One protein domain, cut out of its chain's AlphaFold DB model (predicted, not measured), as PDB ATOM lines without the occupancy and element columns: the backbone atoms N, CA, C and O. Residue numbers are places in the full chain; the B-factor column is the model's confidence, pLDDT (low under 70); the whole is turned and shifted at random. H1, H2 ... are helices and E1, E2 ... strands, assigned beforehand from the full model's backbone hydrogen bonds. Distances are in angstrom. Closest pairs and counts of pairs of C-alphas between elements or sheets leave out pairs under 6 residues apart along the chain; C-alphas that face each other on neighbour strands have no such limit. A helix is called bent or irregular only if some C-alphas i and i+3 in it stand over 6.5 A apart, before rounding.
ATOM      1  N   MET A 196      25.457  47.848  41.611       92.38
ATOM      2  CA  MET A 196      25.111  46.540  41.046       92.38
ATOM      3  C   MET A 196      26.365  45.761  40.663       92.38
ATOM      4  O   MET A 196      27.418  46.336  40.371       92.38
ATOM      5  N   LEU A 197      26.293  44.429  40.682       94.56
ATOM      6  CA  LEU A 197      27.418  43.616  40.230       94.56
ATOM      7  C   LEU A 197      27.633  43.822  38.727       94.56
ATOM      8  O   LEU A 197      26.680  43.949  37.963       94.56
ATOM      9  N   ILE A 198      28.892  43.771  38.287       95.25
ATOM     10  CA  ILE A 198      29.246  43.828  36.856       95.25
ATOM     11  C   ILE A 198      28.513  42.739  36.052       95.25
ATOM     12  O   ILE A 198      28.172  42.945  34.891       95.25
ATOM     13  N   GLU A 199      28.254  41.581  36.665       94.50
ATOM     14  CA  GLU A 199      27.506  40.505  36.012       94.50
ATOM     15  C   GLU A 199      26.017  40.821  35.845       94.50
ATOM     16  O   GLU A 199      25.461  40.504  34.797       94.50
ATOM     17  N   ASP A 200      25.397  41.483  36.824       94.69
ATOM     18  CA  ASP A 200      23.990  41.888  36.751       94.69
ATOM     19  C   ASP A 200      23.810  43.040  35.757       94.69
ATOM     20  O   ASP A 200      22.894  43.003  34.935       94.69
ATOM     21  N   TRP A 201      24.745  43.999  35.751       96.12
ATOM     22  CA  TRP A 201      24.819  45.046  34.728       96.12
ATOM     23  C   TRP A 201      24.929  44.443  33.323       96.12
ATOM     24  O   TRP A 201      24.128  44.760  32.450       96.12
ATOM     25  N   GLY A 202      25.875  43.525  33.103       95.44
ATOM     26  CA  GLY A 202      26.048  42.883  31.799       95.44
ATOM     27  C   GLY A 202      24.807  42.105  31.358       95.44
ATOM     28  O   GLY A 202      24.414  42.171  30.193       95.44
ATOM     29  N   ARG A 203      24.143  41.425  32.300       95.06
ATOM     30  CA  ARG A 203      22.915  40.665  32.042       95.06
ATOM     31  C   ARG A 203      21.770  41.550  31.554       95.06
ATOM     32  O   ARG A 203      21.019  41.106  30.688       95.06
ATOM     33  N   ALA A 204      21.664  42.786  32.048       92.38
ATOM     34  CA  ALA A 204      20.663  43.753  31.586       92.38
ATOM     35  C   ALA A 204      20.796  44.082  30.085       92.38
ATOM     36  O   ALA A 204      19.805  44.416  29.443       92.38
ATOM     37  N   TYR A 205      21.995  43.915  29.515       93.50
ATOM     38  CA  TYR A 205      22.295  44.128  28.094       93.50
ATOM     39  C   TYR A 205      22.549  42.817  27.329       93.50
ATOM     40  O   TYR A 205      23.157  42.824  26.263       93.50
ATOM     41  N   GLY A 206      22.110  41.675  27.872       93.56
ATOM     42  CA  GLY A 206      22.210  40.372  27.207       93.56
ATOM     43  C   GLY A 206      23.601  39.727  27.233       93.56
ATOM     44  O   GLY A 206      23.816  38.722  26.557       93.56
ATOM     45  N   LEU A 207      24.545  40.255  28.015       95.12
ATOM     46  CA  LEU A 207      25.876  39.670  28.159       95.12
ATOM     47  C   LEU A 207      25.891  38.582  29.233       95.12
ATOM     48  O   LEU A 207      25.330  38.719  30.321       95.12
ATOM     49  N   THR A 208      26.627  37.506  28.965       96.62
ATOM     50  CA  THR A 208      27.019  36.557  30.013       96.62
ATOM     51  C   THR A 208      28.079  37.178  30.924       96.62
ATOM     52  O   THR A 208      28.809  38.088  30.529       96.62
ATOM     53  N   LYS A 209      28.239  36.643  32.143       94.81
ATOM     54  CA  LYS A 209      29.287  37.095  33.073       94.81
ATOM     55  C   LYS A 209      30.682  37.160  32.418       94.81
ATOM     56  O   LYS A 209      31.312  38.209  32.524       94.81
ATOM     57  N   PRO A 210      31.190  36.120  31.721       95.75
ATOM     58  CA  PRO A 210      32.500  36.201  31.072       95.75
ATOM     59  C   PRO A 210      32.592  37.317  30.029       95.75
ATOM     60  O   PRO A 210      33.594  38.022  30.001       95.75
ATOM     61  N   GLN A 211      31.542  37.510  29.224       96.12
ATOM     62  CA  GLN A 211      31.494  38.563  28.206       96.12
ATOM     63  C   GLN A 211      31.500  39.960  28.830       96.12
ATOM     64  O   GLN A 211      32.271  40.805  28.399       96.12
ATOM     65  N   ALA A 212      30.717  40.192  29.888       95.81
ATOM     66  CA  ALA A 212      30.686  41.480  30.583       95.81
ATOM     67  C   ALA A 212      32.067  41.863  31.143       95.81
ATOM     68  O   ALA A 212      32.532  42.990  30.975       95.81
ATOM     69  N   PHE A 213      32.766  40.909  31.767       96.12
ATOM     70  CA  PHE A 213      34.121  41.146  32.266       96.12
ATOM     71  C   PHE A 213      35.152  41.287  31.139       96.12
ATOM     72  O   PHE A 213      36.052  42.110  31.282       96.12
ATOM     73  N   ALA A 214      35.038  40.531  30.042       95.75
ATOM     74  CA  ALA A 214      35.926  40.657  28.883       95.75
ATOM     75  C   ALA A 214      35.767  42.020  28.192       95.75
ATOM     76  O   ALA A 214      36.758  42.704  27.952       95.75
ATOM     77  N   LEU A 215      34.531  42.481  27.999       95.88
ATOM     78  CA  LEU A 215      34.234  43.791  27.424       95.88
ATOM     79  C   LEU A 215      34.854  44.924  28.256       95.88
ATOM     80  O   LEU A 215      35.558  45.789  27.736       95.88
ATOM     81  N   LEU A 216      34.650  44.902  29.578       96.38
ATOM     82  CA  LEU A 216      35.178  45.944  30.463       96.38
ATOM     83  C   LEU A 216      36.698  45.861  30.666       96.38
ATOM     84  O   LEU A 216      37.338  46.898  30.860       96.38
ATOM     85  N   ARG A 217      37.290  44.661  30.667       95.12
ATOM     86  CA  ARG A 217      38.723  44.444  30.935       95.12
ATOM     87  C   ARG A 217      39.580  44.507  29.675       95.12
ATOM     88  O   ARG A 217      40.599  45.191  29.684       95.12
ATOM     89  N   ASP A 218      39.205  43.752  28.653       93.62
ATOM     90  CA  ASP A 218      40.045  43.460  27.490       93.62
ATOM     91  C   ASP A 218      39.765  44.445  26.363       93.62
ATOM     92  O   ASP A 218      40.687  45.077  25.859       93.62
ATOM     93  N   GLU A 219      38.492  44.628  26.015       93.25
ATOM     94  CA  GLU A 219      38.115  45.467  24.875       93.25
ATOM     95  C   GLU A 219      38.195  46.959  25.210       93.25
ATOM     96  O   GLU A 219      38.735  47.754  24.441       93.25
ATOM     97  N   LYS A 220      37.662  47.363  26.371       93.06
ATOM     98  CA  LYS A 220      37.560  48.782  26.758       93.06
ATOM     99  C   LYS A 220      38.581  49.207  27.812       93.06
ATOM    100  O   LYS A 220      38.765  50.404  28.048       93.06
ATOM    101  N   ALA A 221      39.268  48.247  28.434       94.75
ATOM    102  CA  ALA A 221      40.295  48.477  29.451       94.75
ATOM    103  C   ALA A 221      39.861  49.430  30.587       94.75
ATOM    104  O   ALA A 221      40.675  50.207  31.094       94.75
ATOM    105  N   LEU A 222      38.589  49.380  30.986       95.88
ATOM    106  CA  LEU A 222      37.995  50.210  32.042       95.88
ATOM    107  C   LEU A 222      38.261  49.643  33.440       95.88
ATOM    108  O   LEU A 222      38.387  50.396  34.403       95.88
ATOM    109  N   ILE A 223      38.411  48.321  33.543       96.31
ATOM    110  CA  ILE A 223      38.801  47.622  34.772       96.31
ATOM    111  C   ILE A 223      40.059  46.783  34.536       96.31
ATOM    112  O   ILE A 223      40.399  46.444  33.403       96.31
ATOM    113  N   TYR A 224      40.757  46.415  35.609       95.50
ATOM    114  CA  TYR A 224      41.896  45.499  35.547       95.50
ATOM    115  C   TYR A 224      41.827  44.432  36.649       95.50
ATOM    116  O   TYR A 224      41.285  44.697  37.729       95.50
ATOM    117  N   PRO A 225      42.348  43.217  36.392       94.12
ATOM    118  CA  PRO A 225      42.357  42.140  37.369       94.12
ATOM    119  C   PRO A 225      43.507  42.302  38.374       94.12
ATOM    120  O   PRO A 225      44.600  42.753  38.035       94.12
ATOM    121  N   LYS A 226      43.281  41.857  39.608       91.38
ATOM    122  CA  LYS A 226      44.287  41.698  40.657       91.38
ATOM    123  C   LYS A 226      44.133  40.312  41.272       91.38
ATOM    124  O   LYS A 226      43.060  39.971  41.769       91.38
ATOM    125  N   THR A 227      45.188  39.510  41.210       89.12
ATOM    126  CA  THR A 227      45.185  38.120  41.670       89.12
ATOM    127  C   THR A 227      45.716  38.004  43.091       89.12
ATOM    128  O   THR A 227      46.641  38.710  43.497       89.12
ATOM    129  N   PHE A 228      45.113  37.106  43.859       84.00
ATOM    130  CA  PHE A 228      45.493  36.802  45.231       84.00
ATOM    131  C   PHE A 228      45.465  35.294  45.450       84.00
ATOM    132  O   PHE A 228      44.621  34.597  44.894       84.00
ATOM    133  N   GLU A 229      46.360  34.785  46.292       83.62
ATOM    134  CA  GLU A 229      46.343  33.387  46.714       83.62
ATOM    135  C   GLU A 229      45.834  33.265  48.146       83.62
ATOM    136  O   GLU A 229      46.234  34.020  49.037       83.62
ATOM    137  N   ARG A 230      44.996  32.259  48.389       80.94
ATOM    138  CA  ARG A 230      44.626  31.844  49.745       80.94
ATOM    139  C   ARG A 230      44.565  30.333  49.866       80.94
ATOM    140  O   ARG A 230      44.313  29.625  48.891       80.94
ATOM    141  N   TRP A 231      44.745  29.829  51.080       81.50
ATOM    142  CA  TRP A 231      44.480  28.422  51.364       81.50
ATOM    143  C   TRP A 231      42.968  28.159  51.403       81.50
ATOM    144  O   TRP A 231      42.222  28.843  52.109       81.50
ATOM    145  N   SER A 232      42.490  27.167  50.653       82.50
ATOM    146  CA  SER A 232      41.100  26.713  50.724       82.50
ATOM    147  C   SER A 232      41.005  25.473  51.603       82.50
ATOM    148  O   SER A 232      41.478  24.407  51.220       82.50
ATOM    149  N   ARG A 233      40.341  25.598  52.760       82.19
ATOM    150  CA  ARG A 233      40.069  24.459  53.655       82.19
ATOM    151  C   ARG A 233      39.187  23.397  52.990       82.19
ATOM    152  O   ARG A 233      39.391  22.214  53.215       82.19
ATOM    153  N   THR A 234      38.254  23.792  52.127       84.62
ATOM    154  CA  THR A 234      37.380  22.845  51.416       84.62
ATOM    155  C   THR A 234      38.112  22.119  50.291       84.62
ATOM    156  O   THR A 234      37.928  20.925  50.113       84.62
ATOM    157  N   LYS A 235      38.958  22.826  49.528       85.50
ATOM    158  CA  LYS A 235      39.699  22.232  48.398       85.50
ATOM    159  C   LYS A 235      41.063  21.654  48.797       85.50
ATOM    160  O   LYS A 235      41.761  21.155  47.922       85.50
ATOM    161  N   GLN A 236      41.452  21.779  50.072       88.06
ATOM    162  CA  GLN A 236      42.741  21.346  50.638       88.06
ATOM    163  C   GLN A 236      43.960  21.771  49.796       88.06
ATOM    164  O   GLN A 236      44.939  21.045  49.666       88.06
ATOM    165  N   ARG A 237      43.888  22.960  49.181       86.94
ATOM    166  CA  ARG A 237      44.951  23.506  48.327       86.94
ATOM    167  C   ARG A 237      44.930  25.028  48.297       86.94
ATOM    168  O   ARG A 237      43.908  25.648  48.616       86.94
ATOM    169  N   LYS A 238      46.034  25.636  47.850       85.06
ATOM    170  CA  LYS A 238      46.055  27.057  47.475       85.06
ATOM    171  C   LYS A 238      45.127  27.289  46.282       85.06
ATOM    172  O   LYS A 238      45.155  26.543  45.306       85.06
ATOM    173  N   VAL A 239      44.281  28.304  46.386       84.88
ATOM    174  CA  VAL A 239      43.367  28.738  45.329       84.88
ATOM    175  C   VAL A 239      43.702  30.177  44.979       84.88
ATOM    176  O   VAL A 239      43.837  31.019  45.869       84.88
ATOM    177  N   THR A 240      43.820  30.437  43.681       85.06
ATOM    178  CA  THR A 240      43.962  31.783  43.131       85.06
ATOM    179  C   THR A 240      42.580  32.403  42.966       85.06
ATOM    180  O   THR A 240      41.692  31.813  42.349       85.06
ATOM    181  N   GLU A 241      42.394  33.593  43.520       85.12
ATOM    182  CA  GLU A 241      41.195  34.407  43.364       85.12
ATOM    183  C   GLU A 241      41.540  35.689  42.612       85.12
ATOM    184  O   GLU A 241      42.541  36.346  42.900       85.12
ATOM    185  N   THR A 242      40.688  36.048  41.656       88.50
ATOM    186  CA  THR A 242      40.823  37.277  40.873       88.50
ATOM    187  C   THR A 242      39.785  38.286  41.344       88.50
ATOM    188  O   THR A 242      38.589  37.997  41.375       88.50
ATOM    189  N   GLU A 243      40.247  39.478  41.693       91.25
ATOM    190  CA  GLU A 243      39.410  40.650  41.928       91.25
ATOM    191  C   GLU A 243      39.601  41.667  40.818       91.25
ATOM    192  O   GLU A 243      40.598  41.636  40.106       91.25
ATOM    193  N   TYR A 244      38.673  42.612  40.712       94.75
ATOM    194  CA  TYR A 244      38.742  43.678  39.724       94.75
ATOM    195  C   TYR A 244      38.829  45.041  40.403       94.75
ATOM    196  O   TYR A 244      38.380  45.227  41.542       94.75
ATOM    197  N   ARG A 245      39.460  45.987  39.710       95.00
ATOM    198  CA  ARG A 245      39.581  47.388  40.119       95.00
ATOM    199  C   ARG A 245      39.321  48.303  38.926       95.00
ATOM    200  O   ARG A 245      39.734  47.944  37.820       95.00
ATOM    201  N   PRO A 246      38.700  49.472  39.136       95.88
ATOM    202  CA  PRO A 246      38.592  50.478  38.091       95.88
ATOM    203  C   PRO A 246      39.973  51.015  37.721       95.88
ATOM    204  O   PRO A 246      40.846  51.188  38.579       95.88
ATOM    205  N   ARG A 247      40.188  51.260  36.430       94.75
ATOM    206  CA  ARG A 247      41.434  51.823  35.914       94.75
ATOM    207  C   ARG A 247      41.410  53.346  36.065       94.75
ATOM    208  O   ARG A 247      40.535  54.012  35.520       94.75
ATOM    209  N   ALA A 248      42.390  53.891  36.781       90.56
ATOM    210  CA  ALA A 248      42.566  55.336  36.920       90.56
ATOM    211  C   ALA A 248      42.832  56.011  35.560       90.56
ATOM    212  O   ALA A 248      43.401  55.396  34.657       90.56
ATOM    213  N   GLY A 249      42.413  57.274  35.419       87.31
ATOM    214  CA  GLY A 249      42.581  58.064  34.191       87.31
ATOM    215  C   GLY A 249      41.561  57.769  33.084       87.31
ATOM    216  O   GLY A 249      41.630  58.368  32.016       87.31
ATOM    217  N   LYS A 250      40.606  56.862  33.318       89.44
ATOM    218  CA  LYS A 250      39.446  56.667  32.439       89.44
ATOM    219  C   LYS A 250      38.289  57.570  32.892       89.44
ATOM    220  O   LYS A 250      38.092  57.683  34.102       89.44
ATOM    221  N   PRO A 251      37.481  58.135  31.970       85.06
ATOM    222  CA  PRO A 251      36.269  58.885  32.327       85.06
ATOM    223  C   PRO A 251      35.310  58.092  33.225       85.06
ATOM    224  O   PRO A 251      34.636  58.662  34.069       85.06
ATOM    225  N   SER A 252      35.312  56.762  33.094       90.88
ATOM    226  CA  SER A 252      34.497  55.850  33.893       90.88
ATOM    227  C   SER A 252      35.098  55.448  35.242       90.88
ATOM    228  O   SER A 252      34.538  54.588  35.915       90.88
ATOM    229  N   PHE A 253      36.233  56.017  35.664       91.25
ATOM    230  CA  PHE A 253      36.892  55.626  36.916       91.25
ATOM    231  C   PHE A 253      35.962  55.756  38.130       91.25
ATOM    232  O   PHE A 253      35.919  54.852  38.964       91.25
ATOM    233  N   THR A 254      35.195  56.847  38.198       89.19
ATOM    234  CA  THR A 254      34.230  57.113  39.272       89.19
ATOM    235  C   THR A 254      32.919  56.352  39.106       89.19
ATOM    236  O   THR A 254      32.103  56.396  40.012       89.19
ATOM    237  N   TRP A 255      32.706  55.630  37.999       92.12
ATOM    238  CA  TRP A 255      31.467  54.879  37.738       92.12
ATOM    239  C   TRP A 255      31.446  53.504  38.406       92.12
ATOM    240  O   TRP A 255      30.431  52.808  38.379       92.12
ATOM    241  N   PHE A 256      32.565  53.095  39.001       93.00
ATOM    242  CA  PHE A 256      32.686  51.844  39.733       93.00
ATOM    243  C   PHE A 256      32.894  52.109  41.218       93.00
ATOM    244  O   PHE A 256      33.525  53.088  41.610       93.00
ATOM    245  N   ASP A 257      32.430  51.181  42.045       91.38
ATOM    246  CA  ASP A 257      32.701  51.187  43.477       91.38
ATOM    247  C   ASP A 257      33.275  49.846  43.942       91.38
ATOM    248  O   ASP A 257      32.916  48.779  43.443       91.38
ATOM    249  N   VAL A 258      34.213  49.885  44.886       91.00
ATOM    250  CA  VAL A 258      34.935  48.701  45.360       91.00
ATOM    251  C   VAL A 258      34.636  48.482  46.837       91.00
ATOM    252  O   VAL A 258      35.303  49.042  47.707       91.00
ATOM    253  N   LYS A 259      33.674  47.599  47.124       88.75
ATOM    254  CA  LYS A 259      33.215  47.313  48.493       88.75
ATOM    255  C   LYS A 259      33.862  46.045  49.064       88.75
ATOM    256  O   LYS A 259      34.149  45.084  48.345       88.75
ATOM    257  N   GLU A 260      34.110  46.045  50.375       85.62
ATOM    258  CA  GLU A 260      34.619  44.888  51.125       85.62
ATOM    259  C   GLU A 260      33.500  43.895  51.456       85.62
ATOM    260  O   GLU A 260      32.453  44.267  51.979       85.62
ATOM    261  N   GLN A 261      33.744  42.610  51.212       79.75
ATOM    262  CA  GLN A 261      32.875  41.518  51.636       79.75
ATOM    263  C   GLN A 261      33.274  41.083  53.046       79.75
ATOM    264  O   GLN A 261      34.270  40.378  53.225       79.75
ATOM    265  N   ARG A 262      32.506  41.526  54.049       67.00
ATOM    266  CA  ARG A 262      32.795  41.276  55.473       67.00
ATOM    267  C   ARG A 262      32.668  39.801  55.862       67.00
ATOM    268  O   ARG A 262      33.479  39.328  56.652       67.00
ATOM    269  N   ASP A 263      31.736  39.081  55.239       70.50
ATOM    270  CA  ASP A 263      31.449  37.668  55.537       70.50
ATOM    271  C   ASP A 263      32.243  36.680  54.663       70.50
ATOM    272  O   ASP A 263      32.104  35.462  54.785       70.50
ATOM    273  N   ALA A 264      33.097  37.180  53.763       71.75
ATOM    274  CA  ALA A 264      33.938  36.334  52.926       71.75
ATOM    275  C   ALA A 264      35.193  35.857  53.687       71.75
ATOM    276  O   ALA A 264      35.751  36.608  54.495       71.75
ATOM    277  N   PRO A 265      35.710  34.643  53.398       71.19
ATOM    278  CA  PRO A 265      36.969  34.170  53.962       71.19
ATOM    279  C   PRO A 265      38.094  35.188  53.757       71.19
ATOM    280  O   PRO A 265      38.373  35.609  52.631       71.19
ATOM    281  N   ARG A 266      38.749  35.570  54.856       74.94
ATOM    282  CA  ARG A 266      39.868  36.514  54.817       74.94
ATOM    283  C   ARG A 266      41.055  35.915  54.078       74.94
ATOM    284  O   ARG A 266      41.282  34.703  54.066       74.94
ATOM    285  N   ARG A 267      41.833  36.801  53.472       70.94
ATOM    286  CA  ARG A 267      43.106  36.455  52.843       70.94
ATOM    287  C   ARG A 267      44.147  36.071  53.889       70.94
ATOM    288  O   ARG A 267      44.005  36.390  55.068       70.94
ATOM    289  N   ASN A 268      45.254  35.487  53.429       66.31
ATOM    290  CA  ASN A 268      46.397  35.129  54.277       66.31
ATOM    291  C   ASN A 268      46.982  36.334  55.050       66.31
ATOM    292  O   ASN A 268      47.607  36.143  56.082       66.31
ATOM    293  N   ASN A 269      46.760  37.568  54.576       71.12
ATOM    294  CA  ASN A 269      47.187  38.817  55.219       71.12
ATOM    295  C   ASN A 269      46.082  39.497  56.062       71.12
ATOM    296  O   ASN A 269      46.189  40.680  56.371       71.12
ATOM    297  N   GLY A 270      44.984  38.796  56.369       71.06
ATOM    298  CA  GLY A 270      43.875  39.302  57.189       71.06
ATOM    299  C   GLY A 270      42.908  40.263  56.483       71.06
ATOM    300  O   GLY A 270      41.861  40.594  57.046       71.06
ATOM    301  N   GLN A 271      43.193  40.687  55.249       77.38
ATOM    302  CA  GLN A 271      42.319  41.594  54.498       77.38
ATOM    303  C   GLN A 271      41.047  40.886  54.008       77.38
ATOM    304  O   GLN A 271      41.081  39.717  53.607       77.38
ATOM    305  N   ALA A 272      39.929  41.618  54.023       81.56
ATOM    306  CA  ALA A 272      38.668  41.171  53.444       81.56
ATOM    307  C   ALA A 272      38.746  41.154  51.909       81.56
ATOM    308  O   ALA A 272      39.493  41.920  51.289       81.56
ATOM    309  N   ARG A 273      37.959  40.270  51.296       83.06
ATOM    310  CA  ARG A 273      37.783  40.235  49.841       83.06
ATOM    311  C   ARG A 273      37.086  41.516  49.385       83.06
ATOM    312  O   ARG A 273      36.201  42.004  50.078       83.06
ATOM    313  N   LYS A 274      37.459  42.049  48.223       89.12
ATOM    314  CA  LYS A 274      36.814  43.230  47.635       89.12
ATOM    315  C   LYS A 274      36.167  42.898  46.300       89.12
ATOM    316  O   LYS A 274      36.789  42.266  45.448       89.12
ATOM    317  N   THR A 275      34.957  43.400  46.102       91.75
ATOM    318  CA  THR A 275      34.188  43.223  44.866       91.75
ATOM    319  C   THR A 275      34.007  44.568  44.179       91.75
ATOM    320  O   THR A 275      33.776  45.576  44.838       91.75
ATOM    321  N   CYS A 276      34.178  44.573  42.857       94.06
ATOM    322  CA  CYS A 276      33.989  45.742  42.006       94.06
ATOM    323  C   CYS A 276      32.542  45.756  41.511       94.06
ATOM    324  O   CYS A 276      32.094  44.782  40.903       94.06
ATOM    325  N   TYR A 277      31.846  46.849  41.778       94.69
ATOM    326  CA  TYR A 277      30.465  47.100  41.402       94.69
ATOM    327  C   TYR A 277      30.398  48.258  40.407       94.69
ATOM    328  O   TYR A 277      31.309  49.082  40.357       94.69
ATOM    329  N   VAL A 278      29.318  48.319  39.636       93.75
ATOM    330  CA  VAL A 278      28.932  49.477  38.822       93.75
ATOM    331  C   VAL A 278      27.971  50.327  39.651       93.75
ATOM    332  O   VAL A 278      27.038  49.776  40.236       93.75
ATOM    333  N   ARG A 279      28.182  51.642  39.722       91.06
ATOM    334  CA  ARG A 279      27.221  52.579  40.328       91.06
ATOM    335  C   ARG A 279      25.995  52.673  39.428       91.06
ATOM    336  O   ARG A 279      26.135  52.882  38.224       91.06
ATOM    337  N   ALA A 280      24.804  52.488  39.990       87.81
ATOM    338  CA  ALA A 280      23.571  52.344  39.218       87.81
ATOM    339  C   ALA A 280      23.271  53.572  38.345       87.81
ATOM    340  O   ALA A 280      22.848  53.421  37.201       87.81
ATOM    341  N   VAL A 281      23.595  54.766  38.843       84.50
ATOM    342  CA  VAL A 281      23.470  56.053  38.137       84.50
ATOM    343  C   VAL A 281      24.214  56.044  36.800       84.50
ATOM    344  O   VAL A 281      23.717  56.552  35.801       84.50
ATOM    345  N   HIS A 282      25.377  55.395  36.753       89.88
ATOM    346  CA  HIS A 282      26.226  55.333  35.567       89.88
ATOM    347  C   HIS A 282      26.023  54.061  34.740       89.88
ATOM    348  O   HIS A 282      26.772  53.825  33.795       89.88
ATOM    349  N   ALA A 283      25.032  53.219  35.053       90.19
ATOM    350  CA  ALA A 283      24.817  51.958  34.342       90.19
ATOM    351  C   ALA A 283      24.545  52.173  32.841       90.19
ATOM    352  O   ALA A 283      25.117  51.472  32.000       90.19
ATOM    353  N   VAL A 284      23.717  53.173  32.515       90.00
ATOM    354  CA  VAL A 284      23.359  53.530  31.132       90.00
ATOM    355  C   VAL A 284      24.527  54.215  30.423       90.00
ATOM    356  O   VAL A 284      24.829  53.888  29.276       90.00
ATOM    357  N   ASP A 285      25.227  55.122  31.106       90.25
ATOM    358  CA  ASP A 285      26.395  55.808  30.548       90.25
ATOM    359  C   ASP A 285      27.543  54.837  30.272       90.25
ATOM    360  O   ASP A 285      28.183  54.911  29.222       90.25
ATOM    361  N   LEU A 286      27.754  53.860  31.162       92.94
ATOM    362  CA  LEU A 286      28.698  52.771  30.953       92.94
ATOM    363  C   LEU A 286      28.326  51.965  29.711       92.94
ATOM    364  O   LEU A 286      29.205  51.716  28.891       92.94
ATOM    365  N   ALA A 287      27.049  51.611  29.531       93.25
ATOM    366  CA  ALA A 287      26.573  50.883  28.355       93.25
ATOM    367  C   ALA A 287      26.810  51.650  27.042       93.25
ATOM    368  O   ALA A 287      27.279  51.055  26.072       93.25
ATOM    369  N   ARG A 288      26.573  52.968  27.017       92.25
ATOM    370  CA  ARG A 288      26.915  53.822  25.864       92.25
ATOM    371  C   ARG A 288      28.422  53.858  25.618       92.25
ATOM    372  O   ARG A 288      28.870  53.583  24.511       92.25
ATOM    373  N   LEU A 289      29.217  54.094  26.666       91.38
ATOM    374  CA  LEU A 289      30.680  54.167  26.571       91.38
ATOM    375  C   LEU A 289      31.288  52.881  25.989       91.38
ATOM    376  O   LEU A 289      32.255  52.925  25.223       91.38
ATOM    377  N   VAL A 290      30.740  51.721  26.355       92.25
ATOM    378  CA  VAL A 290      31.219  50.433  25.844       92.25
ATOM    379  C   VAL A 290      30.609  50.050  24.489       92.25
ATOM    380  O   VAL A 290      31.066  49.078  23.894       92.25
ATOM    381  N   GLY A 291      29.661  50.827  23.960       90.94
ATOM    382  CA  GLY A 291      29.032  50.601  22.654       90.94
ATOM    383  C   GLY A 291      27.881  49.590  22.659       90.94
ATOM    384  O   GLY A 291      27.557  49.046  21.610       90.94
TER     385      GLY A 291
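Overview. This is residues 196 to 291 of the 300 residues of the protein "ANT domain-containing protein" of Gordonia oryzae (UniProt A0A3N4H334). Two strand hairpins, a long one of E1 and E2 and a shorter one of E3 and E4, run out side by side from one end of the domain, where three helices, H1, H2 and H3, are loosely gathered. The tip of the long hairpin, around Gln 236, makes the far end of the longest axis. The printed part has 96 residues with three named helices and four named strands, in the order H1 H2 E1 E2 E3 E4 H3; the class is mixed, helices and strands, and each hairpin is an antiparallel sheet of two strands. The whole is elongated, spanning 43 by 24 by 21 A, and only just compact, close to loose, with a radius of gyration of the C-alphas of 14.5 A.

Arrangement. E1, residues 223 to 232, and E2, residues 237 to 246, form a hairpin, antiparallel at 157 degrees between their directions; N 226 and O 243 are within hydrogen-bond range at 2.7 A, N 239 and O 230 at 2.8 A. E1 bends by 51 degrees at residue 229. E3, residues 256 to 261, and E4, residues 273 to 279, form the other hairpin, antiparallel at 147 degrees, with N 261 and O 273 at 2.8 A and N 277 and O 257 at 2.8 A. The closest C-alphas of E2 and E4 are those of Tyr 244 and Cys 276, 5.7 A apart. E1 is apart from E3 and from E4. Residues 196 to 197 pair antiparallel with residues 277 to 278 of E4. H2, residues 209 to 219, comes closest to E1 at the C-alphas of Arg 217 and Ile 223, 5.0 A apart. H1, residues 198 to 204, touches H2, with the C-alphas of Glu 199 and Lys 209 closest at 4.8 A; their lines are only just about perpendicular, at 71 degrees. H3, residues 280 to 290, is close to H1 but not clearly touching, with the C-alphas of Trp 201 and Ala 283 closest at 6.9 A. Each O i to N i+4 pair is within hydrogen-bond range in H1, 6 of 7 in H2 and 5 of 7 in H3.

Along the chain. H1 begins at C-alpha 198, (29.246, 43.828, 36.856), and is 10.1 A long; H2 is 14.7 A. E1 is 26.4 A long and E2 29.5 A, beginning at C-alpha 237, (44.951, 23.506, 48.327). E3 is 15.8 A and E4 18.8 A. H3, 15.5 A, ends at C-alpha 290, (31.219, 50.433, 25.844), and is irregular: C-alphas 281 and 284 are 7.4 A apart.

Size, cuts and confidence. The two C-alphas farthest apart are those of Gln 236 and Arg 288, at 43.8 A. The printed part has no cut. The link from E3 to E4, 11 residues, is long. The mean pLDDT of the printed part is 88.9; residues 262 and 268 are under 70.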